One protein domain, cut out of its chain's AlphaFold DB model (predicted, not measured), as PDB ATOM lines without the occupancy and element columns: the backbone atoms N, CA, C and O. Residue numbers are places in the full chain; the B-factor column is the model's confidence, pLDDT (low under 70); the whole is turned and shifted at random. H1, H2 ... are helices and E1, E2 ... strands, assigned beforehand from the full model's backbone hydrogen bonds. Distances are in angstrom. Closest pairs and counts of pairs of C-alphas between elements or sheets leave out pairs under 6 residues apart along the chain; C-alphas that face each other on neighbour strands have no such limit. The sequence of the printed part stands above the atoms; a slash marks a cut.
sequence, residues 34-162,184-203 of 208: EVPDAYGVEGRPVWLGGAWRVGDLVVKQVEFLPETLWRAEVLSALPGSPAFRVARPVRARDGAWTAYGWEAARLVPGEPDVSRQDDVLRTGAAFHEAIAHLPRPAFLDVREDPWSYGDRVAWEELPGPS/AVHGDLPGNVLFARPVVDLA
ATOM      1  N   GLU A  34     213.259 215.054 267.247       97.50
ATOM      2  CA  GLU A  34     213.890 216.371 267.275       97.50
ATOM      3  C   GLU A  34     213.167 217.362 268.201       97.50
ATOM      4  O   GLU A  34     213.776 218.317 268.687       97.50
ATOM      5  N   VAL A  35     211.870 217.160 268.461       97.81
ATOM      6  CA  VAL A  35     211.068 218.055 269.303       97.81
ATOM      7  C   VAL A  35     211.443 217.900 270.784       97.81
ATOM      8  O   VAL A  35     211.864 218.899 271.372       97.81
ATOM      9  N   PRO A  36     211.358 216.710 271.419       97.50
ATOM     10  CA  PRO A  36     211.896 216.503 272.765       97.50
ATOM     11  C   PRO A  36     213.355 216.947 272.916       97.50
ATOM     12  O   PRO A  36     213.684 217.641 273.883       97.50
ATOM     13  N   ASP A  37     214.204 216.638 271.932       97.81
ATOM     14  CA  ASP A  37     215.622 217.010 271.940       97.81
ATOM     15  C   ASP A  37     215.823 218.532 271.978       97.81
ATOM     16  O   ASP A  37     216.618 219.041 272.785       97.81
ATOM     17  N   ALA A  38     215.054 219.274 271.172       98.38
ATOM     18  CA  ALA A  38     215.078 220.735 271.136       98.38
ATOM     19  C   ALA A  38     214.681 221.371 272.471       98.38
ATOM     20  O   ALA A  38     215.210 222.426 272.819       98.38
ATOM     21  N   TYR A  39     213.797 220.731 273.239       98.12
ATOM     22  CA  TYR A  39     213.416 221.172 274.585       98.12
ATOM     23  C   TYR A  39     214.254 220.532 275.697       98.12
ATOM     24  O   TYR A  39     214.107 220.884 276.869       98.12
ATOM     25  N   GLY A  40     215.164 219.626 275.339       97.25
ATOM     26  CA  GLY A  40     216.033 218.921 276.268       97.25
ATOM     27  C   GLY A  40     215.289 218.042 277.261       97.25
ATOM     28  O   GLY A  40     215.718 217.945 278.410       97.25
ATOM     29  N   VAL A  41     214.184 217.437 276.827       97.00
ATOM     30  CA  VAL A  41     213.380 216.529 277.640       97.00
ATOM     31  C   VAL A  41     213.483 215.107 277.106       97.00
ATOM     32  O   VAL A  41     213.463 214.875 275.903       97.00
ATOM     33  N   GLU A  42     213.565 214.148 278.020       95.88
ATOM     34  CA  GLU A  42     213.556 212.723 277.710       95.88
ATOM     35  C   GLU A  42     212.249 212.087 278.196       95.88
ATOM     36  O   GLU A  42     211.628 212.530 279.169       95.88
ATOM     37  N   GLY A  43     211.833 211.007 277.540       94.69
ATOM     38  CA  GLY A  43     210.683 210.210 277.950       94.69
ATOM     39  C   GLY A  43     209.852 209.733 276.769       94.69
ATOM     40  O   GLY A  43     209.925 210.266 275.667       94.69
ATOM     41  N   ARG A  44     209.029 208.710 277.004       95.25
ATOM     42  CA  ARG A  44     208.094 208.220 275.990       95.25
ATOM     43  C   ARG A  44     206.920 209.202 275.849       95.25
ATOM     44  O   ARG A  44     206.284 209.469 276.871       95.25
ATOM     45  N   PRO A  45     206.586 209.679 274.634       96.06
ATOM     46  CA  PRO A  45     205.402 210.501 274.421       96.06
ATOM     47  C   PRO A  45     204.117 209.774 274.832       96.06
ATOM     48  O   PRO A  45     203.896 208.615 274.466       96.06
ATOM     49  N   VAL A  46     203.264 210.464 275.587       95.25
ATOM     50  CA  VAL A  46     201.933 209.994 275.992       95.25
ATOM     51  C   VAL A  46     200.893 210.995 275.513       95.25
ATOM     52  O   VAL A  46     200.973 212.173 275.854       95.25
ATOM     53  N   TRP A  47     199.928 210.530 274.724       94.00
ATOM     54  CA  TRP A  47     198.837 211.366 274.233       94.00
ATOM     55  C   TRP A  47     197.870 211.738 275.358       94.00
ATOM     56  O   TRP A  47     197.452 210.864 276.119       94.00
ATOM     57  N   LEU A  48     197.511 213.021 275.443       89.12
ATOM     58  CA  LEU A  48     196.612 213.578 276.459       89.12
ATOM     59  C   LEU A  48     195.258 214.053 275.900       89.12
ATOM     60  O   LEU A  48     194.459 214.585 276.656       89.12
ATOM     61  N   GLY A  49     194.979 213.863 274.604       84.88
ATOM     62  CA  GLY A  49     193.720 214.324 273.993       84.88
ATOM     63  C   GLY A  49     193.764 215.733 273.389       84.88
ATOM     64  O   GLY A  49     192.723 216.354 273.235       84.88
ATOM     65  N   GLY A  50     194.954 216.209 273.023       86.44
ATOM     66  CA  GLY A  50     195.188 217.517 272.389       86.44
ATOM     67  C   GLY A  50     196.672 217.897 272.400       86.44
ATOM     68  O   GLY A  50     197.169 218.623 271.544       86.44
ATOM     69  N   ALA A  51     197.420 217.320 273.340       93.38
ATOM     70  CA  ALA A  51     198.857 217.491 273.474       93.38
ATOM     71  C   ALA A  51     199.549 216.174 273.848       93.38
ATOM     72  O   ALA A  51     198.911 215.171 274.180       93.38
ATOM     73  N   TRP A  52     200.876 216.188 273.818       96.12
ATOM     74  CA  TRP A  52     201.714 215.063 274.206       96.12
ATOM     75  C   TRP A  52     202.481 215.391 275.473       96.12
ATOM     76  O   TRP A  52     203.195 216.386 275.532       96.12
ATOM     77  N   ARG A  53     202.408 214.522 276.475       96.25
ATOM     78  CA  ARG A  53     203.347 214.562 277.592       96.25
ATOM     79  C   ARG A  53     204.645 213.874 277.196       96.25
ATOM     80  O   ARG A  53     204.619 212.717 276.782       96.25
ATOM     81  N   VAL A  54     205.770 214.539 277.430       97.31
ATOM     82  CA  VAL A  54     207.117 213.965 277.347       97.31
ATOM     83  C   VAL A  54     207.856 214.362 278.619       97.31
ATOM     84  O   VAL A  54     208.055 215.545 278.872       97.31
ATOM     85  N   GLY A  55     208.197 213.390 279.468       96.12
ATOM     86  CA  GLY A  55     208.821 213.669 280.765       96.12
ATOM     87  C   GLY A  55     207.945 214.560 281.661       96.12
ATOM     88  O   GLY A  55     206.838 214.163 282.055       96.12
ATOM     89  N   ASP A  56     208.466 215.744 281.987       95.88
ATOM     90  CA  ASP A  56     207.817 216.811 282.759       95.88
ATOM     91  C   ASP A  56     207.277 217.961 281.885       95.88
ATOM     92  O   ASP A  56     206.840 218.987 282.411       95.88
ATOM     93  N   LEU A  57     207.288 217.796 280.560       97.56
ATOM     94  CA  LEU A  57     206.753 218.755 279.602       97.56
ATOM     95  C   LEU A  57     205.472 218.241 278.950       97.56
ATOM     96  O   LEU A  57     205.256 217.040 278.779       97.56
ATOM     97  N   VAL A  58     204.642 219.192 278.547       97.19
ATOM     98  CA  VAL A  58     203.564 219.006 277.583       97.19
ATOM     99  C   VAL A  58     203.974 219.737 276.311       97.19
ATOM    100  O   VAL A  58     204.295 220.923 276.364       97.19
ATOM    101  N   VAL A  59     203.979 219.031 275.185       97.44
ATOM    102  CA  VAL A  59     204.283 219.576 273.861       97.44
ATOM    103  C   VAL A  59     203.059 219.487 272.964       97.44
ATOM    104  O   VAL A  59     202.327 218.495 272.985       97.44
ATOM    105  N   LYS A  60     202.834 220.524 272.162       95.75
ATOM    106  CA  LYS A  60     201.747 220.564 271.181       95.75
ATOM    107  C   LYS A  60     202.191 221.251 269.898       95.75
ATOM    108  O   LYS A  60     203.153 222.022 269.907       95.75
ATOM    109  N   GLN A  61     201.500 220.951 268.804       96.50
ATOM    110  CA  GLN A  61     201.734 221.639 267.542       96.50
ATOM    111  C   GLN A  61     201.308 223.101 267.658       96.50
ATOM    112  O   GLN A  61     200.339 223.440 268.335       96.50
ATOM    113  N   VAL A  62     202.062 223.971 266.998       96.31
ATOM    114  CA  VAL A  62     201.728 225.385 266.878       96.31
ATOM    115  C   VAL A  62     200.643 225.526 265.819       96.31
ATOM    116  O   VAL A  62     200.907 225.354 264.632       96.31
ATOM    117  N   GLU A  63     199.434 225.867 266.250       91.75
ATOM    118  CA  GLU A  63     198.305 226.128 265.346       91.75
ATOM    119  C   GLU A  63     198.409 227.513 264.704       91.75
ATOM    120  O   GLU A  63     198.250 227.672 263.495       91.75
ATOM    121  N   PHE A  64     198.724 228.527 265.514       93.81
ATOM    122  CA  PHE A  64     198.839 229.905 265.062       93.81
ATOM    123  C   PHE A  64     199.997 230.616 265.763       93.81
ATOM    124  O   PHE A  64     199.923 231.003 266.931       93.81
ATOM    125  N   LEU A  65     201.098 230.788 265.025       95.62
ATOM    126  CA  LEU A  65     202.370 231.257 265.574       95.62
ATOM    127  C   LEU A  65     202.286 232.617 266.298       95.62
ATOM    128  O   LEU A  65     202.821 232.702 267.404       95.62
ATOM    129  N   PRO A  66     201.627 233.669 265.763       96.19
ATOM    130  CA  PRO A  66     201.548 234.960 266.453       96.19
ATOM    131  C   PRO A  66     200.903 234.869 267.841       96.19
ATOM    132  O   PRO A  66     201.392 235.483 268.791       96.19
ATOM    133  N   GLU A  67     199.840 234.073 267.970       95.12
ATOM    134  CA  GLU A  67     199.168 233.842 269.247       95.12
ATOM    135  C   GLU A  67     200.038 233.012 270.193       95.12
ATOM    136  O   GLU A  67     200.187 233.383 271.357       95.12
ATOM    137  N   THR A  68     200.664 231.936 269.703       96.38
ATOM    138  CA  THR A  68     201.575 231.108 270.508       96.38
ATOM    139  C   THR A  68     202.721 231.932 271.091       96.38
ATOM    140  O   THR A  68     202.986 231.833 272.288       96.38
ATOM    141  N   LEU A  69     203.370 232.786 270.293       97.38
ATOM    142  CA  LEU A  69     204.478 233.619 270.769       97.38
ATOM    143  C   LEU A  69     204.018 234.650 271.805       97.38
ATOM    144  O   LEU A  69     204.649 234.786 272.854       97.38
ATOM    145  N   TRP A  70     202.906 235.345 271.547       97.31
ATOM    146  CA  TRP A  70     202.349 236.306 272.502       97.31
ATOM    147  C   TRP A  70     201.955 235.627 273.816       97.31
ATOM    148  O   TRP A  70     202.335 236.088 274.893       97.31
ATOM    149  N   ARG A  71     201.250 234.493 273.735       96.62
ATOM    150  CA  ARG A  71     200.840 233.698 274.897       96.62
ATOM    151  C   ARG A  71     202.051 233.219 275.685       96.62
ATOM    152  O   ARG A  71     202.028 233.278 276.913       96.62
ATOM    153  N   ALA A  72     203.101 232.766 275.002       97.69
ATOM    154  CA  ALA A  72     204.310 232.289 275.650       97.69
ATOM    155  C   ALA A  72     205.003 233.399 276.459       97.69
ATOM    156  O   ALA A  72     205.328 233.198 277.631       97.69
ATOM    157  N   GLU A  73     205.151 234.591 275.875       97.44
ATOM    158  CA  GLU A  73     205.716 235.755 276.569       97.44
ATOM    159  C   GLU A  73     204.860 236.172 277.774       97.44
ATOM    160  O   GLU A  73     205.378 236.315 278.883       97.44
ATOM    161  N   VAL A  74     203.538 236.284 277.599       96.62
ATOM    162  CA  VAL A  74     202.613 236.657 278.683       96.62
ATOM    163  C   VAL A  74     202.680 235.658 279.832       96.62
ATOM    164  O   VAL A  74     202.939 236.035 280.975       96.62
ATOM    165  N   LEU A  75     202.489 234.369 279.544       96.75
ATOM    166  CA  LEU A  75     202.482 233.333 280.573       96.75
ATOM    167  C   LEU A  75     203.860 233.115 281.194       96.75
ATOM    168  O   LEU A  75     203.929 232.637 282.323       96.75
ATOM    169  N   SER A  76     204.958 233.443 280.512       97.12
ATOM    170  CA  SER A  76     206.292 233.422 281.115       97.12
ATOM    171  C   SER A  76     206.493 234.586 282.089       97.12
ATOM    172  O   SER A  76     207.002 234.371 283.189       97.12
ATOM    173  N   ALA A  77     206.023 235.786 281.732       96.19
ATOM    174  CA  ALA A  77     206.195 237.005 282.521       96.19
ATOM    175  C   ALA A  77     205.210 237.150 283.694       96.19
ATOM    176  O   ALA A  77     205.470 237.925 284.616       96.19
ATOM    177  N   LEU A  78     204.089 236.417 283.689       94.94
ATOM    178  CA  LEU A  78     203.091 236.497 284.758       94.94
ATOM    179  C   LEU A  78     203.713 236.234 286.142       94.94
ATOM    180  O   LEU A  78     204.372 235.206 286.324       94.94
ATOM    181  N   PRO A  79     203.485 237.079 287.160       92.31
ATOM    182  CA  PRO A  79     203.939 236.776 288.511       92.31
ATOM    183  C   PRO A  79     203.253 235.514 289.057       92.31
ATOM    184  O   PRO A  79     202.236 235.047 288.541       92.31
ATOM    185  N   GLY A  80     203.835 234.923 290.101       90.19
ATOM    186  CA  GLY A  80     203.154 233.866 290.847       90.19
ATOM    187  C   GLY A  80     201.858 234.394 291.466       90.19
ATOM    188  O   GLY A  80     201.811 235.536 291.920       90.19
ATOM    189  N   SER A  81     200.822 233.559 291.504       90.25
ATOM    190  CA  SER A  81     199.529 233.889 292.103       90.25
ATOM    191  C   SER A  81     199.152 232.827 293.137       90.25
ATOM    192  O   SER A  81     199.356 231.637 292.889       90.25
ATOM    193  N   PRO A  82     198.596 233.212 294.298       87.31
ATOM    194  CA  PRO A  82     198.006 232.250 295.224       87.31
ATOM    195  C   PRO A  82     196.655 231.711 294.721       87.31
ATOM    196  O   PRO A  82     196.182 230.703 295.236       87.31
ATOM    197  N   ALA A  83     196.030 232.375 293.742       89.19
ATOM    198  CA  ALA A  83     194.713 232.011 293.218       89.19
ATOM    199  C   ALA A  83     194.773 231.012 292.052       89.19
ATOM    200  O   ALA A  83     193.779 230.347 291.766       89.19
ATOM    201  N   PHE A  84     195.915 230.920 291.364       90.75
ATOM    202  CA  PHE A  84     196.108 230.014 290.236       90.75
ATOM    203  C   PHE A  84     197.593 229.770 289.955       90.75
ATOM    204  O   PHE A  84     198.444 230.632 290.184       90.75
ATOM    205  N   ARG A  85     197.902 228.614 289.370       91.12
ATOM    206  CA  ARG A  85     199.173 228.374 288.668       91.12
ATOM    207  C   ARG A  85     198.912 228.310 287.169       91.12
ATOM    208  O   ARG A  85     197.794 228.034 286.768       91.12
ATOM    209  N   VAL A  86     199.929 228.564 286.352       92.62
ATOM    210  CA  VAL A  86     199.838 228.408 284.892       92.62
ATOM    211  C   VAL A  86     200.827 227.350 284.417       92.62
ATOM    212  O   VAL A  86     201.924 227.249 284.976       92.62
ATOM    213  N   ALA A  87     200.478 226.602 283.371       93.94
ATOM    214  CA  ALA A  87     201.438 225.785 282.629       93.94
ATOM    215  C   ALA A  87     202.477 226.698 281.964       93.94
ATOM    216  O   ALA A  87     202.224 227.310 280.928       93.94
ATOM    217  N   ARG A  88     203.639 226.849 282.614       96.38
ATOM    218  CA  ARG A  88     204.671 227.803 282.193       96.38
ATOM    219  C   ARG A  88     205.285 227.366 280.860       96.38
ATOM    220  O   ARG A  88     205.832 226.263 280.818       96.38
ATOM    221  N   PRO A  89     205.253 228.210 279.817       98.00
ATOM    222  CA  PRO A  89     205.947 227.953 278.561       98.00
ATOM    223  C   PRO A  89     207.440 227.708 278.791       98.00
ATOM    224  O   PRO A  89     208.051 228.310 279.680       98.00
ATOM    225  N   VAL A  90     208.029 226.830 277.990       98.44
ATOM    226  CA  VAL A  90     209.446 226.466 278.054       98.44
ATOM    227  C   VAL A  90     210.103 226.855 276.739       98.44
ATOM    228  O   VAL A  90     209.605 226.515 275.671       98.44
ATOM    229  N   ARG A  91     211.222 227.582 276.817       98.62
ATOM    230  CA  ARG A  91     212.044 227.877 275.639       98.62
ATOM    231  C   ARG A  91     212.790 226.617 275.207       98.62
ATOM    232  O   ARG A  91     213.263 225.858 276.054       98.62
ATOM    233  N   ALA A  92     212.922 226.426 273.903       98.44
ATOM    234  CA  ALA A  92     213.852 225.467 273.333       98.44
ATOM    235  C   ALA A  92     215.302 225.861 273.677       98.44
ATOM    236  O   ALA A  92     215.583 226.970 274.143       98.44
ATOM    237  N   ARG A  93     216.245 224.942 273.460       98.38
ATOM    238  CA  ARG A  93     217.676 225.127 273.763       98.38
ATOM    239  C   ARG A  93     218.305 226.314 273.031       98.38
ATOM    240  O   ARG A  93     219.275 226.877 273.527       98.38
ATOM    241  N   ASP A  94     217.762 226.693 271.879       97.69
ATOM    242  CA  ASP A  94     218.172 227.870 271.104       97.69
ATOM    243  C   ASP A  94     217.585 229.194 271.638       97.69
ATOM    244  O   ASP A  94     217.920 230.270 271.144       97.69
ATOM    245  N   GLY A  95     216.729 229.130 272.661       98.19
ATOM    246  CA  GLY A  95     216.051 230.273 273.264       98.19
ATOM    247  C   GLY A  95     214.718 230.644 272.606       98.19
ATOM    248  O   GLY A  95     214.038 231.542 273.112       98.19
ATOM    249  N   ALA A  96     214.296 229.981 271.528       98.38
ATOM    250  CA  ALA A  96     212.997 230.225 270.906       98.38
ATOM    251  C   ALA A  96     211.848 229.628 271.740       98.38
ATOM    252  O   ALA A  96     212.032 228.685 272.503       98.38
ATOM    253  N   TRP A  97     210.633 230.164 271.595       98.44
ATOM    254  CA  TRP A  97     209.429 229.572 272.206       98.44
ATOM    255  C   TRP A  97     208.879 228.367 271.446       98.44
ATOM    256  O   TRP A  97     208.025 227.650 271.959       98.44
ATOM    257  N   THR A  98     209.333 228.180 270.211       98.44
ATOM    258  CA  THR A  98     208.849 227.144 269.306       98.44
ATOM    259  C   THR A  98     210.028 226.489 268.610       98.44
ATOM    260  O   THR A  98     210.928 227.197 268.161       98.44
ATOM    261  N   ALA A  99     209.980 225.175 268.427       98.25
ATOM    262  CA  ALA A  99     210.966 224.408 267.676       98.25
ATOM    263  C   ALA A  99     210.240 223.407 266.775       98.25
ATOM    264  O   ALA A  99     209.306 222.742 267.217       98.25
ATOM    265  N   TYR A 100     210.636 223.328 265.502       97.31
ATOM    266  CA  TYR A 100     210.056 222.403 264.516       97.31
ATOM    267  C   TYR A 100     208.520 222.474 264.374       97.31
ATOM    268  O   TYR A 100     207.881 221.483 264.037       97.31
ATOM    269  N   GLY A 101     207.912 223.639 264.629       97.38
ATOM    270  CA  GLY A 101     206.451 223.804 264.607       97.38
ATOM    271  C   GLY A 101     205.737 223.319 265.873       97.38
ATOM    272  O   GLY A 101     204.520 223.168 265.858       97.38
ATOM    273  N   TRP A 102     206.470 223.092 266.965       98.12
ATOM    274  CA  TRP A 102     205.939 222.683 268.265       98.12
ATOM    275  C   TRP A 102     206.273 223.701 269.347       98.12
ATOM    276  O   TRP A 102     207.349 224.300 269.334       98.12
ATOM    277  N   GLU A 103     205.379 223.848 270.316       98.50
ATOM    278  CA  GLU A 103     205.595 224.590 271.560       98.50
ATOM    279  C   GLU A 103     205.614 223.632 272.755       98.50
ATOM    280  O   GLU A 103     205.028 222.546 272.700       98.50
ATOM    281  N   ALA A 104     206.273 224.042 273.839       98.19
ATOM    282  CA  ALA A 104     206.343 223.273 275.075       98.19
ATOM    283  C   ALA A 104     205.947 224.112 276.291       98.19
ATOM    284  O   ALA A 104     206.256 225.301 276.386       98.19
ATOM    285  N   ALA A 105     205.318 223.465 277.266       98.06
ATOM    286  CA  ALA A 105     205.052 224.029 278.579       98.06
ATOM    287  C   ALA A 105     205.324 223.002 279.678       98.06
ATOM    288  O   ALA A 105     205.297 221.793 279.448       98.06
ATOM    289  N   ARG A 106     205.582 223.481 280.896       96.81
ATOM    290  CA  ARG A 106     205.710 222.623 282.076       96.81
ATOM    291  C   ARG A 106     204.390 221.912 282.330       96.81
ATOM    292  O   ARG A 106     203.341 222.555 282.383       96.81
ATOM    293  N   LEU A 107     204.470 220.599 282.523       93.31
ATOM    294  CA  LEU A 107     203.346 219.797 282.969       93.31
ATOM    295  C   LEU A 107     202.872 220.319 284.324       93.31
ATOM    296  O   LEU A 107     203.663 220.495 285.255       93.31
ATOM    297  N   VAL A 108     201.569 220.531 284.433       90.50
ATOM    298  CA  VAL A 108     200.921 220.902 285.684       90.50
ATOM    299  C   VAL A 108     200.065 219.719 286.130       90.50
ATOM    300  O   VAL A 108     199.321 219.184 285.310       90.50
ATOM    301  N   PRO A 109     200.209 219.240 287.377       85.00
ATOM    302  CA  PRO A 109     199.441 218.099 287.848       85.00
ATOM    303  C   PRO A 109     197.962 218.459 288.007       85.00
ATOM    304  O   PRO A 109     197.622 219.587 288.343       85.00
ATOM    305  N   GLY A 110     197.092 217.461 287.882       88.25
ATOM    306  CA  GLY A 110     195.664 217.603 288.139       88.25
ATOM    307  C   GLY A 110     194.824 217.161 286.955       88.25
ATOM    308  O   GLY A 110     195.348 216.826 285.900       88.25
ATOM    309  N   GLU A 111     193.515 217.162 287.167       88.12
ATOM    310  CA  GLU A 111     192.513 216.775 286.174       88.12
ATOM    311  C   GLU A 111     191.397 217.831 286.158       88.12
ATOM    312  O   GLU A 111     191.160 218.463 287.201       88.12
ATOM    313  N   PRO A 112     190.699 218.034 285.028       88.81
ATOM    314  CA  PRO A 112     189.497 218.858 284.994       88.81
ATOM    315  C   PRO A 112     188.406 218.289 285.906       88.81
ATOM    316  O   PRO A 112     188.278 217.076 286.082       88.81
ATOM    317  N   ASP A 113     187.575 219.164 286.468       88.44
ATOM    318  CA  ASP A 113     186.464 218.766 287.333       88.44
ATOM    319  C   ASP A 113     185.214 219.585 287.021       88.44
ATOM    320  O   ASP A 113     185.030 220.710 287.493       88.44
ATOM    321  N   VAL A 114     184.324 218.982 286.233       84.69
ATOM    322  CA  VAL A 114     183.084 219.619 285.777       84.69
ATOM    323  C   VAL A 114     182.113 219.940 286.916       84.69
ATOM    324  O   VAL A 114     181.195 220.734 286.710       84.69
ATOM    325  N   SER A 115     182.302 219.373 288.113       90.62
ATOM    326  CA  SER A 115     181.461 219.674 289.278       90.62
ATOM    327  C   SER A 115     181.821 220.996 289.965       90.62
ATOM    328  O   SER A 115     181.022 221.514 290.744       90.62
ATOM    329  N   ARG A 116     182.988 221.583 289.661       91.94
ATOM    330  CA  ARG A 116     183.524 222.769 290.349       91.94
ATOM    331  C   ARG A 116     183.523 224.031 289.497       91.94
ATOM    332  O   ARG A 116     184.494 224.783 289.467       91.94
ATOM    333  N   GLN A 117     182.403 224.298 288.835       91.62
ATOM    334  CA  GLN A 117     182.242 225.483 287.983       91.62
ATOM    335  C   GLN A 117     182.542 226.795 288.730       91.62
ATOM    336  O   GLN A 117     183.188 227.682 288.180       91.62
ATOM    337  N   ASP A 118     182.169 226.895 290.009       94.06
ATOM    338  CA  ASP A 118     182.462 228.081 290.820       94.06
ATOM    339  C   ASP A 118     183.969 228.310 291.023       94.06
ATOM    340  O   ASP A 118     184.422 229.455 291.041       94.06
ATOM    341  N   ASP A 119     184.761 227.243 291.173       92.44
ATOM    342  CA  ASP A 119     186.221 227.354 291.250       92.44
ATOM    343  C   ASP A 119     186.815 227.747 289.897       92.44
ATOM    344  O   ASP A 119     187.663 228.634 289.847       92.44
ATOM    345  N   VAL A 120     186.323 227.156 288.802       93.12
ATOM    346  CA  VAL A 120     186.729 227.518 287.433       93.12
ATOM    347  C   VAL A 120     186.504 229.011 287.182       93.12
ATOM    348  O   VAL A 120     187.408 229.696 286.701       93.12
ATOM    349  N   LEU A 121     185.332 229.537 287.552       93.38
ATOM    350  CA  LEU A 121     185.003 230.956 287.401       93.38
ATOM    351  C   LEU A 121     185.897 231.850 288.269       93.38
ATOM    352  O   LEU A 121     186.382 232.870 287.781       93.38
ATOM    353  N   ARG A 122     186.163 231.470 289.526       94.19
ATOM    354  CA  ARG A 122     187.078 232.221 290.408       94.19
ATOM    355  C   ARG A 122     188.503 232.258 289.864       94.19
ATOM    356  O   ARG A 122     189.111 233.326 289.827       94.19
ATOM    357  N   THR A 123     189.025 231.115 289.426       93.06
ATOM    358  CA  THR A 123     190.357 231.004 288.818       93.06
ATOM    359  C   THR A 123     190.439 231.809 287.525       93.06
ATOM    360  O   THR A 123     191.399 232.553 287.334       93.06
ATOM    361  N   GLY A 124     189.414 231.722 286.674       93.88
ATOM    362  CA  GLY A 124     189.308 232.505 285.446       93.88
ATOM    363  C   GLY A 124     189.321 234.008 285.705       93.88
ATOM    364  O   GLY A 124     190.126 234.715 285.106       93.88
ATOM    365  N   ALA A 125     188.499 234.484 286.643       95.06
ATOM    366  CA  ALA A 125     188.441 235.898 287.008       95.06
ATOM    367  C   ALA A 125     189.786 236.411 287.545       95.06
ATOM    368  O   ALA A 125     190.267 237.451 287.100       95.06
ATOM    369  N   ALA A 126     190.433 235.652 288.437       95.81
ATOM    370  CA  ALA A 126     191.754 236.006 288.955       95.81
ATOM    371  C   ALA A 126     192.821 236.044 287.846       95.81
ATOM    372  O   ALA A 126     193.689 236.919 287.841       95.81
ATOM    373  N   PHE A 127     192.761 235.113 286.890       96.00
ATOM    374  CA  PHE A 127     193.646 235.121 285.729       96.00
ATOM    375  C   PHE A 127     193.392 236.338 284.829       96.00
ATOM    376  O   PHE A 127     194.346 237.010 284.444       96.00
ATOM    377  N   HIS A 128     192.128 236.661 284.530       95.31
ATOM    378  CA  HIS A 128     191.759 237.826 283.713       95.31
ATOM    379  C   HIS A 128     192.186 239.141 284.361       95.31
ATOM    380  O   HIS A 128     192.682 240.017 283.658       95.31
ATOM    381  N   GLU A 129     192.070 239.269 285.683       95.62
ATOM    382  CA  GLU A 129     192.583 240.425 286.426       95.62
ATOM    383  C   GLU A 129     194.105 240.557 286.269       95.62
ATOM    384  O   GLU A 129     194.613 241.634 285.951       95.62
ATOM    385  N   ALA A 130     194.840 239.445 286.395       96.06
ATOM    386  CA  ALA A 130     196.295 239.438 286.265       96.06
ATOM    387  C   ALA A 130     196.787 239.876 284.872       96.06
ATOM    388  O   ALA A 130     197.885 240.421 284.765       96.06
ATOM    389  N   ILE A 131     195.986 239.680 283.818       95.81
ATOM    390  CA  ILE A 131     196.330 240.061 282.436       95.81
ATOM    391  C   ILE A 131     195.595 241.308 281.925       95.81
ATOM    392  O   ILE A 131     195.837 241.727 280.796       95.81
ATOM    393  N   ALA A 132     194.729 241.934 282.729       95.50
ATOM    394  CA  ALA A 132     193.870 243.043 282.292       95.50
ATOM    395  C   ALA A 132     194.642 244.282 281.809       95.50
ATOM    396  O   ALA A 132     194.124 245.085 281.041       95.50
ATOM    397  N   HIS A 133     195.887 244.440 282.260       94.50
ATOM    398  CA  HIS A 133     196.764 245.551 281.895       94.50
ATOM    399  C   HIS A 133     197.418 245.393 280.512       94.50
ATOM    400  O   HIS A 133     198.063 246.326 280.031       94.50
ATOM    401  N   LEU A 134     197.313 244.215 279.889       95.69
ATOM    402  CA  LEU A 134     197.932 243.954 278.596       95.69
ATOM    403  C   LEU A 134     197.144 244.631 277.468       95.69
ATOM    404  O   LEU A 134     195.912 244.608 277.476       95.69
ATOM    405  N   PRO A 135     197.831 245.190 276.457       94.00
ATOM    406  CA  PRO A 135     197.155 245.724 275.286       94.00
ATOM    407  C   PRO A 135     196.473 244.604 274.494       94.00
ATOM    408  O   PRO A 135     196.913 243.450 274.514       94.00
ATOM    409  N   ARG A 136     195.432 244.962 273.729       91.69
ATOM    410  CA  ARG A 136     194.805 244.051 272.765       91.69
ATOM    411  C   ARG A 136     195.876 243.510 271.800       91.69
ATOM    412  O   ARG A 136     196.570 244.310 271.168       91.69
ATOM    413  N   PRO A 137     196.014 242.184 271.645       92.81
ATOM    414  CA  PRO A 137     196.995 241.624 270.727       92.81
ATOM    415  C   PRO A 137     196.627 241.885 269.264       92.81
ATOM    416  O   PRO A 137     195.519 241.573 268.836       92.81
ATOM    417  N   ALA A 138     197.582 242.385 268.475       92.25
ATOM    418  CA  ALA A 138     197.367 242.709 267.060       92.25
ATOM    419  C   ALA A 138     197.002 241.486 266.198       92.25
ATOM    420  O   ALA A 138     196.376 241.624 265.151       92.25
ATOM    421  N   PHE A 139     197.366 240.271 266.631       92.62
ATOM    422  CA  PHE A 139     197.031 239.062 265.880       92.62
ATOM    423  C   PHE A 139     195.521 238.788 265.830       92.62
ATOM    424  O   PHE A 139     195.077 238.068 264.941       92.62
ATOM    425  N   LEU A 140     194.725 239.366 266.740       90.25
ATOM    426  CA  LEU A 140     193.266 239.229 266.722       90.25
ATOM    427  C   LEU A 140     192.633 239.854 265.474       90.25
ATOM    428  O   LEU A 140     191.558 239.427 265.064       90.25
ATOM    429  N   ASP A 141     193.308 240.819 264.849       88.88
ATOM    430  CA  ASP A 141     192.792 241.502 263.662       88.88
ATOM    431  C   ASP A 141     193.048 240.696 262.376       88.88
ATOM    432  O   ASP A 141     192.335 240.868 261.390       88.88
ATOM    433  N   VAL A 142     194.032 239.787 262.391       89.06
ATOM    434  CA  VAL A 142     194.429 238.967 261.225       89.06
ATOM    435  C   VAL A 142     194.068 237.491 261.363       89.06
ATOM    436  O   VAL A 142     194.230 236.730 260.414       89.06
ATOM    437  N   ARG A 143     193.629 237.054 262.546       89.06
ATOM    438  CA  ARG A 143     193.214 235.671 262.764       89.06
ATOM    439  C   ARG A 143     191.921 235.405 261.987       89.06
ATOM    440  O   ARG A 143     190.967 236.179 262.083       89.06
ATOM    441  N   GLU A 144     191.902 234.327 261.208       89.00
ATOM    442  CA  GLU A 144     190.805 233.954 260.308       89.00
ATOM    443  C   GLU A 144     190.409 232.491 260.538       89.00
ATOM    444  O   GLU A 144     190.768 231.585 259.792       89.00
ATOM    445  N   ASP A 145     189.669 232.264 261.614       89.75
ATOM    446  CA  ASP A 145     189.110 230.963 261.980       89.75
ATOM    447  C   ASP A 145     187.612 231.084 262.350       89.75
ATOM    448  O   ASP A 145     187.122 232.196 262.601       89.75
ATOM    449  N   PRO A 146     186.851 229.973 262.397       89.19
ATOM    450  CA  PRO A 146     185.424 230.003 262.728       89.19
ATOM    451  C   PRO A 146     185.080 230.670 264.070       89.19
ATOM    452  O   PRO A 146     184.035 231.317 264.173       89.19
ATOM    453  N   TRP A 147     185.947 230.562 265.078       88.19
ATOM    454  CA  TRP A 147     185.766 231.202 266.383       88.19
ATOM    455  C   TRP A 147     185.994 232.708 266.287       88.19
ATOM    456  O   TRP A 147     185.152 233.472 266.748       88.19
ATOM    457  N   SER A 148     187.048 233.158 265.600       90.12
ATOM    458  CA  SER A 148     187.282 234.588 265.343       90.12
ATOM    459  C   SER A 148     186.143 235.245 264.550       90.12
ATOM    460  O   SER A 148     185.844 236.424 264.733       90.12
ATOM    461  N   TYR A 149     185.486 234.501 263.654       89.12
ATOM    462  CA  TYR A 149     184.278 234.964 262.971       89.12
ATOM    463  C   TYR A 149     183.104 235.075 263.952       89.12
ATOM    464  O   TYR A 149     182.427 236.103 263.987       89.12
ATOM    465  N   GLY A 150     182.894 234.045 264.777       87.75
ATOM    466  CA  GLY A 150     181.877 234.034 265.828       87.75
ATOM    467  C   GLY A 150     182.021 235.204 266.803       87.75
ATOM    468  O   GLY A 150     181.031 235.886 267.063       87.75
ATOM    469  N   ASP A 151     183.240 235.487 267.263       89.19
ATOM    470  CA  ASP A 151     183.555 236.625 268.134       89.19
ATOM    471  C   ASP A 151     183.194 237.956 267.469       89.19
ATOM    472  O   ASP A 151     182.472 238.764 268.052       89.19
ATOM    473  N   ARG A 152     183.611 238.170 266.215       89.94
ATOM    474  CA  ARG A 152     183.291 239.399 265.469       89.94
ATOM    475  C   ARG A 152     181.789 239.597 265.280       89.94
ATOM    476  O   ARG A 152     181.291 240.715 265.374       89.94
ATOM    477  N   VAL A 153     181.043 238.515 265.061       87.75
ATOM    478  CA  VAL A 153     179.577 238.559 265.023       87.75
ATOM    479  C   VAL A 153     178.987 238.826 266.411       87.75
ATOM    480  O   VAL A 153     177.988 239.540 266.521       87.75
ATOM    481  N   ALA A 154     179.538 238.234 267.472       87.31
ATOM    482  CA  ALA A 154     179.072 238.411 268.848       87.31
ATOM    483  C   ALA A 154     179.217 239.862 269.322       87.31
ATOM    484  O   ALA A 154     178.308 240.372 269.978       87.31
ATOM    485  N   TRP A 155     180.299 240.523 268.909       88.44
ATOM    486  CA  TRP A 155     180.643 241.905 269.251       88.44
ATOM    487  C   TRP A 155     180.237 242.945 268.198       88.44
ATOM    488  O   TRP A 155     180.670 244.088 268.271       88.44
ATOM    489  N   GLU A 156     179.379 242.569 267.242       88.31
ATOM    490  CA  GLU A 156     178.796 243.476 266.233       88.31
ATOM    491  C   GLU A 156     179.822 244.135 265.283       88.31
ATOM    492  O   GLU A 156     179.514 245.105 264.593       88.31
ATOM    493  N   GLU A 157     181.025 243.567 265.178       89.19
ATOM    494  CA  GLU A 157     182.058 243.968 264.213       89.19
ATOM    495  C   GLU A 157     181.754 243.445 262.797       89.19
ATOM    496  O   GLU A 157     182.178 244.027 261.798       89.19
ATOM    497  N   LEU A 158     180.999 242.344 262.705       88.00
ATOM    498  CA  LEU A 158     180.494 241.760 261.463       88.00
ATOM    499  C   LEU A 158     178.978 241.525 261.538       88.00
ATOM    500  O   LEU A 158     178.440 241.273 262.621       88.00
ATOM    501  N   PRO A 159     178.268 241.553 260.392       82.50
ATOM    502  CA  PRO A 159     176.855 241.200 260.359       82.50
ATOM    503  C   PRO A 159     176.644 239.736 260.768       82.50
ATOM    504  O   PRO A 159     177.484 238.874 260.518       82.50
ATOM    505  N   GLY A 160     175.484 239.444 261.363       74.06
ATOM    506  CA  GLY A 160     175.102 238.075 261.711       74.06
ATOM    507  C   GLY A 160     175.068 237.138 260.491       74.06
ATOM    508  O   GLY A 160     174.824 237.590 259.370       74.06
ATOM    509  N   PRO A 161     175.300 235.827 260.682       71.31
ATOM    510  CA  PRO A 161     175.321 234.866 259.586       71.31
ATOM    511  C   PRO A 161     173.970 234.816 258.863       71.31
ATOM    512  O   PRO A 161     172.908 234.793 259.482       71.31
ATOM    513  N   SER A 162     174.018 234.754 257.532       67.31
ATOM    514  CA  SER A 162     172.830 234.627 256.679       67.31
ATOM    515  C   SER A 162     172.183 233.233 256.755       67.31
ATOM    516  O   SER A 162     170.984 233.094 256.516       67.31
ATOM    517  N   ALA A 184     192.107 240.927 276.844       92.44
ATOM    518  CA  ALA A 184     192.368 239.521 276.565       92.44
ATOM    519  C   ALA A 184     191.747 238.623 277.653       92.44
ATOM    520  O   ALA A 184     191.815 238.931 278.845       92.44
ATOM    521  N   VAL A 185     191.180 237.493 277.227       92.06
ATOM    522  CA  VAL A 185     190.599 236.451 278.084       92.06
ATOM    523  C   VAL A 185     191.077 235.073 277.621       92.06
ATOM    524  O   VAL A 185     191.497 234.916 276.480       92.06
ATOM    525  N   HIS A 186     191.009 234.065 278.492       90.94
ATOM    526  CA  HIS A 186     191.443 232.695 278.164       90.94
ATOM    527  C   HIS A 186     190.628 232.033 277.033       90.94
ATOM    528  O   HIS A 186     191.160 231.218 276.292       90.94
ATOM    529  N   GLY A 187     189.335 232.346 276.905       88.38
ATOM    530  CA  GLY A 187     188.468 231.811 275.843       88.38
ATOM    531  C   GLY A 187     187.893 230.411 276.101       88.38
ATOM    532  O   GLY A 187     186.755 230.167 275.722       88.38
ATOM    533  N   ASP A 188     188.610 229.531 276.809       88.94
ATOM    534  CA  ASP A 188     188.152 228.150 277.065       88.94
ATOM    535  C   ASP A 188     188.554 227.632 278.461       88.94
ATOM    536  O   ASP A 188     189.604 227.023 278.635       88.94
ATOM    537  N   LEU A 189     187.793 227.957 279.510       89.81
ATOM    538  CA  LEU A 189     188.173 227.636 280.900       89.81
ATOM    539  C   LEU A 189     187.789 226.222 281.393       89.81
ATOM    540  O   LEU A 189     188.637 225.591 282.024       89.81
ATOM    541  N   PRO A 190     186.562 225.699 281.176       83.94
ATOM    542  CA  PRO A 190     186.080 224.512 281.900       83.94
ATOM    543  C   PRO A 190     186.901 223.229 281.708       83.94
ATOM    544  O   PRO A 190     186.961 222.417 282.628       83.94
ATOM    545  N   GLY A 191     187.539 223.047 280.547       84.44
ATOM    546  CA  GLY A 191     188.429 221.910 280.271       84.44
ATOM    547  C   GLY A 191     189.895 222.143 280.646       84.44
ATOM    548  O   GLY A 191     190.679 221.201 280.652       84.44
ATOM    549  N   ASN A 192     190.264 223.383 280.976       89.38
ATOM    550  CA  ASN A 192     191.659 223.815 281.103       89.38
ATOM    551  C   ASN A 192     192.028 224.297 282.505       89.38
ATOM    552  O   ASN A 192     193.184 224.616 282.771       89.38
ATOM    553  N   VAL A 193     191.068 224.305 283.428       90.69
ATOM    554  CA  VAL A 193     191.347 224.409 284.859       90.69
ATOM    555  C   VAL A 193     191.498 222.999 285.421       90.69
ATOM    556  O   VAL A 193     190.543 222.225 285.482       90.69
ATOM    557  N   LEU A 194     192.723 222.674 285.819       90.62
ATOM    558  CA  LEU A 194     193.100 221.418 286.440       90.62
ATOM    559  C   LEU A 194     193.098 221.559 287.955       90.62
ATOM    560  O   LEU A 194     193.408 222.604 288.529       90.62
ATOM    561  N   PHE A 195     192.795 220.465 288.631       87.44
ATOM    562  CA  PHE A 195     192.763 220.457 290.076       87.44
ATOM    563  C   PHE A 195     193.665 219.367 290.641       87.44
ATOM    564  O   PHE A 195     193.379 218.176 290.520       87.44
ATOM    565  N   ALA A 196     194.721 219.784 291.335       79.69
ATOM    566  CA  ALA A 196     195.566 218.917 292.146       79.69
ATOM    567  C   ALA A 196     195.408 219.299 293.620       79.69
ATOM    568  O   ALA A 196     195.394 220.470 293.978       79.69
ATOM    569  N   ARG A 197     195.280 218.342 294.542       59.16
ATOM    570  CA  ARG A 197     195.244 218.709 295.970       59.16
ATOM    571  C   ARG A 197     196.636 219.228 296.388       59.16
ATOM    572  O   ARG A 197     197.593 218.494 296.153       59.16
ATOM    573  N   PRO A 198     196.789 220.422 297.012       51.41
ATOM    574  CA  PRO A 198     195.772 221.340 297.547       51.41
ATOM    575  C   PRO A 198     195.565 222.661 296.752       51.41
ATOM    576  O   PRO A 198     195.056 223.616 297.330       51.41
ATOM    577  N   VAL A 199     195.964 222.764 295.475       51.84
ATOM    578  CA  VAL A 199     195.982 224.031 294.704       51.84
ATOM    579  C   VAL A 199     195.318 223.883 293.325       51.84
ATOM    580  O   VAL A 199     195.517 222.886 292.636       51.84
ATOM    581  N   VAL A 200     194.547 224.895 292.916       52.50
ATOM    582  CA  VAL A 200     193.917 224.984 291.587       52.50
ATOM    583  C   VAL A 200     194.920 225.475 290.540       52.50
ATOM    584  O   VAL A 200     195.648 226.446 290.765       52.50
ATOM    585  N   ASP A 201     194.920 224.823 289.384       57.44
ATOM    586  CA  ASP A 201     195.880 225.001 288.306       57.44
ATOM    587  C   ASP A 201     195.181 225.372 287.000       57.44
ATOM    588  O   ASP A 201     194.122 224.853 286.683       57.44
ATOM    589  N   LEU A 202     195.774 226.261 286.211       49.50
ATOM    590  CA  LEU A 202     195.349 226.579 284.853       49.50
ATOM    591  C   LEU A 202     196.368 225.971 283.884       49.50
ATOM    592  O   LEU A 202     197.538 226.359 283.852       49.50
ATOM    593  N   ALA A 203     195.937 224.997 283.099       55.53
ATOM    594  CA  ALA A 203     196.723 224.455 282.007       55.53
ATOM    595  C   ALA A 203     196.468 225.239 280.716       55.53
ATOM    596  O   ALA A 203     195.430 225.868 280.530       55.53
TER     597      ALA A 203
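What this domain is: This is residues 34 to 162 and 184 to 203 of the 208 residues of an uncharacterized protein of Nonomuraea longispora (UniProt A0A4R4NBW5). Two small antiparallel sheets lie apart and are joined by loops: a sheet of three short strands, E1, E2 and E3, with the short helix H1 over one face and H2 grazing it near E3, and a hairpin, E4 and E5, with the long helix H3 packed on it. H4 and H5 lead away from both sheets to one end of the longest axis, and the unnamed stretch of residues 78 to 101 ties the two sheets by short pairings with E3 and E5. The printed part has 149 residues, with five named helices and five named strands in the order H1 E1 E2 H2 E3 H3 H4 H5 E4 E5; the larger sheet has the order E1, E2, E3. The class is mixed, helices and strands, with under half of the residues in named elements. The whole is compact, with a radius of gyration of the C-alphas of 16.5 A, and the C-alphas span 49 by 36 by 30 A.

Where its parts are: H1, residues 34 to 39, begins at C-alpha 34 at (213.890, 216.371, 267.275) and is 8.8 A long. E1, residues 52 to 54, is 6.3 A long, and E2, residues 57 to 61, is 13.4 A long. H2, residues 65 to 77, runs 18.3 A. E3, residues 102 to 106, is 13.8 A long. H3, residues 117 to 131, is the longest helix at 21.0 A and begins at C-alpha 117 at (182.242, 225.483, 287.983). H4, residues 138 to 141, is 5.8 A long, and H5, residues 146 to 154, 12.2 A. E4, residues 193 to 196, and E5, residues 199 to 202, are 10.1 A and 10.2 A long; E5 ends at C-alpha 202 at (195.349, 226.579, 284.853).

How they stand to each other: In the sheet E1, E2, E3 the edge strands are E1 and E3. E1 and E2 form an antiparallel hairpin at 142 degrees, with N 52 and O 59 within hydrogen-bond range at 2.8 A. E2 and E3 are antiparallel at 155 degrees, with N 58 and O 105 within range at 2.8 A. H1 is on this sheet at a height over the sheet of 8.8 A; it lies over E2, slantwise to the strands at 48 degrees on the local plane. The closest C-alphas of H1 and E3 are those of Val 35 and Trp 102, 7.0 A apart. H2 only grazes the sheet, with its residues 65 to 76. E4 and E5 are the other hairpin, antiparallel at 150 degrees, with N 194 and O 201 within range at 2.7 A. The closest C-alphas of H3 and E4 are those of Val 120 and Val 193, 6.1 A apart. H2 and H3 are only just apart, the closest C-alphas being 8.1 A from each other. H4 is close to H2 but not clearly touching, with C-alphas 66 and 139 closest at 6.1 A, and likewise to H5, with C-alphas 140 and 148 at 7.7 A. In H1, H2, H3 and H5 every O i to N i+4 pair is within hydrogen-bond range; H4 is too short for such a pair.

The domain as a whole: The two C-alphas farthest apart are those of Glu 42 and Ser 162, at 50.8 A. Residues 163 to 183 are not printed, and C-alphas 162 and 184 are 28.3 A apart across the cut, which lies in the link from H5 to E4. The links from H1 to E1 and from H2 to E3 are long, with 12 and 24 residues. The mean pLDDT of the printed part is 90.9; residue 162 and residues 197 to 203 are under 70, and E5 has a mean of 53.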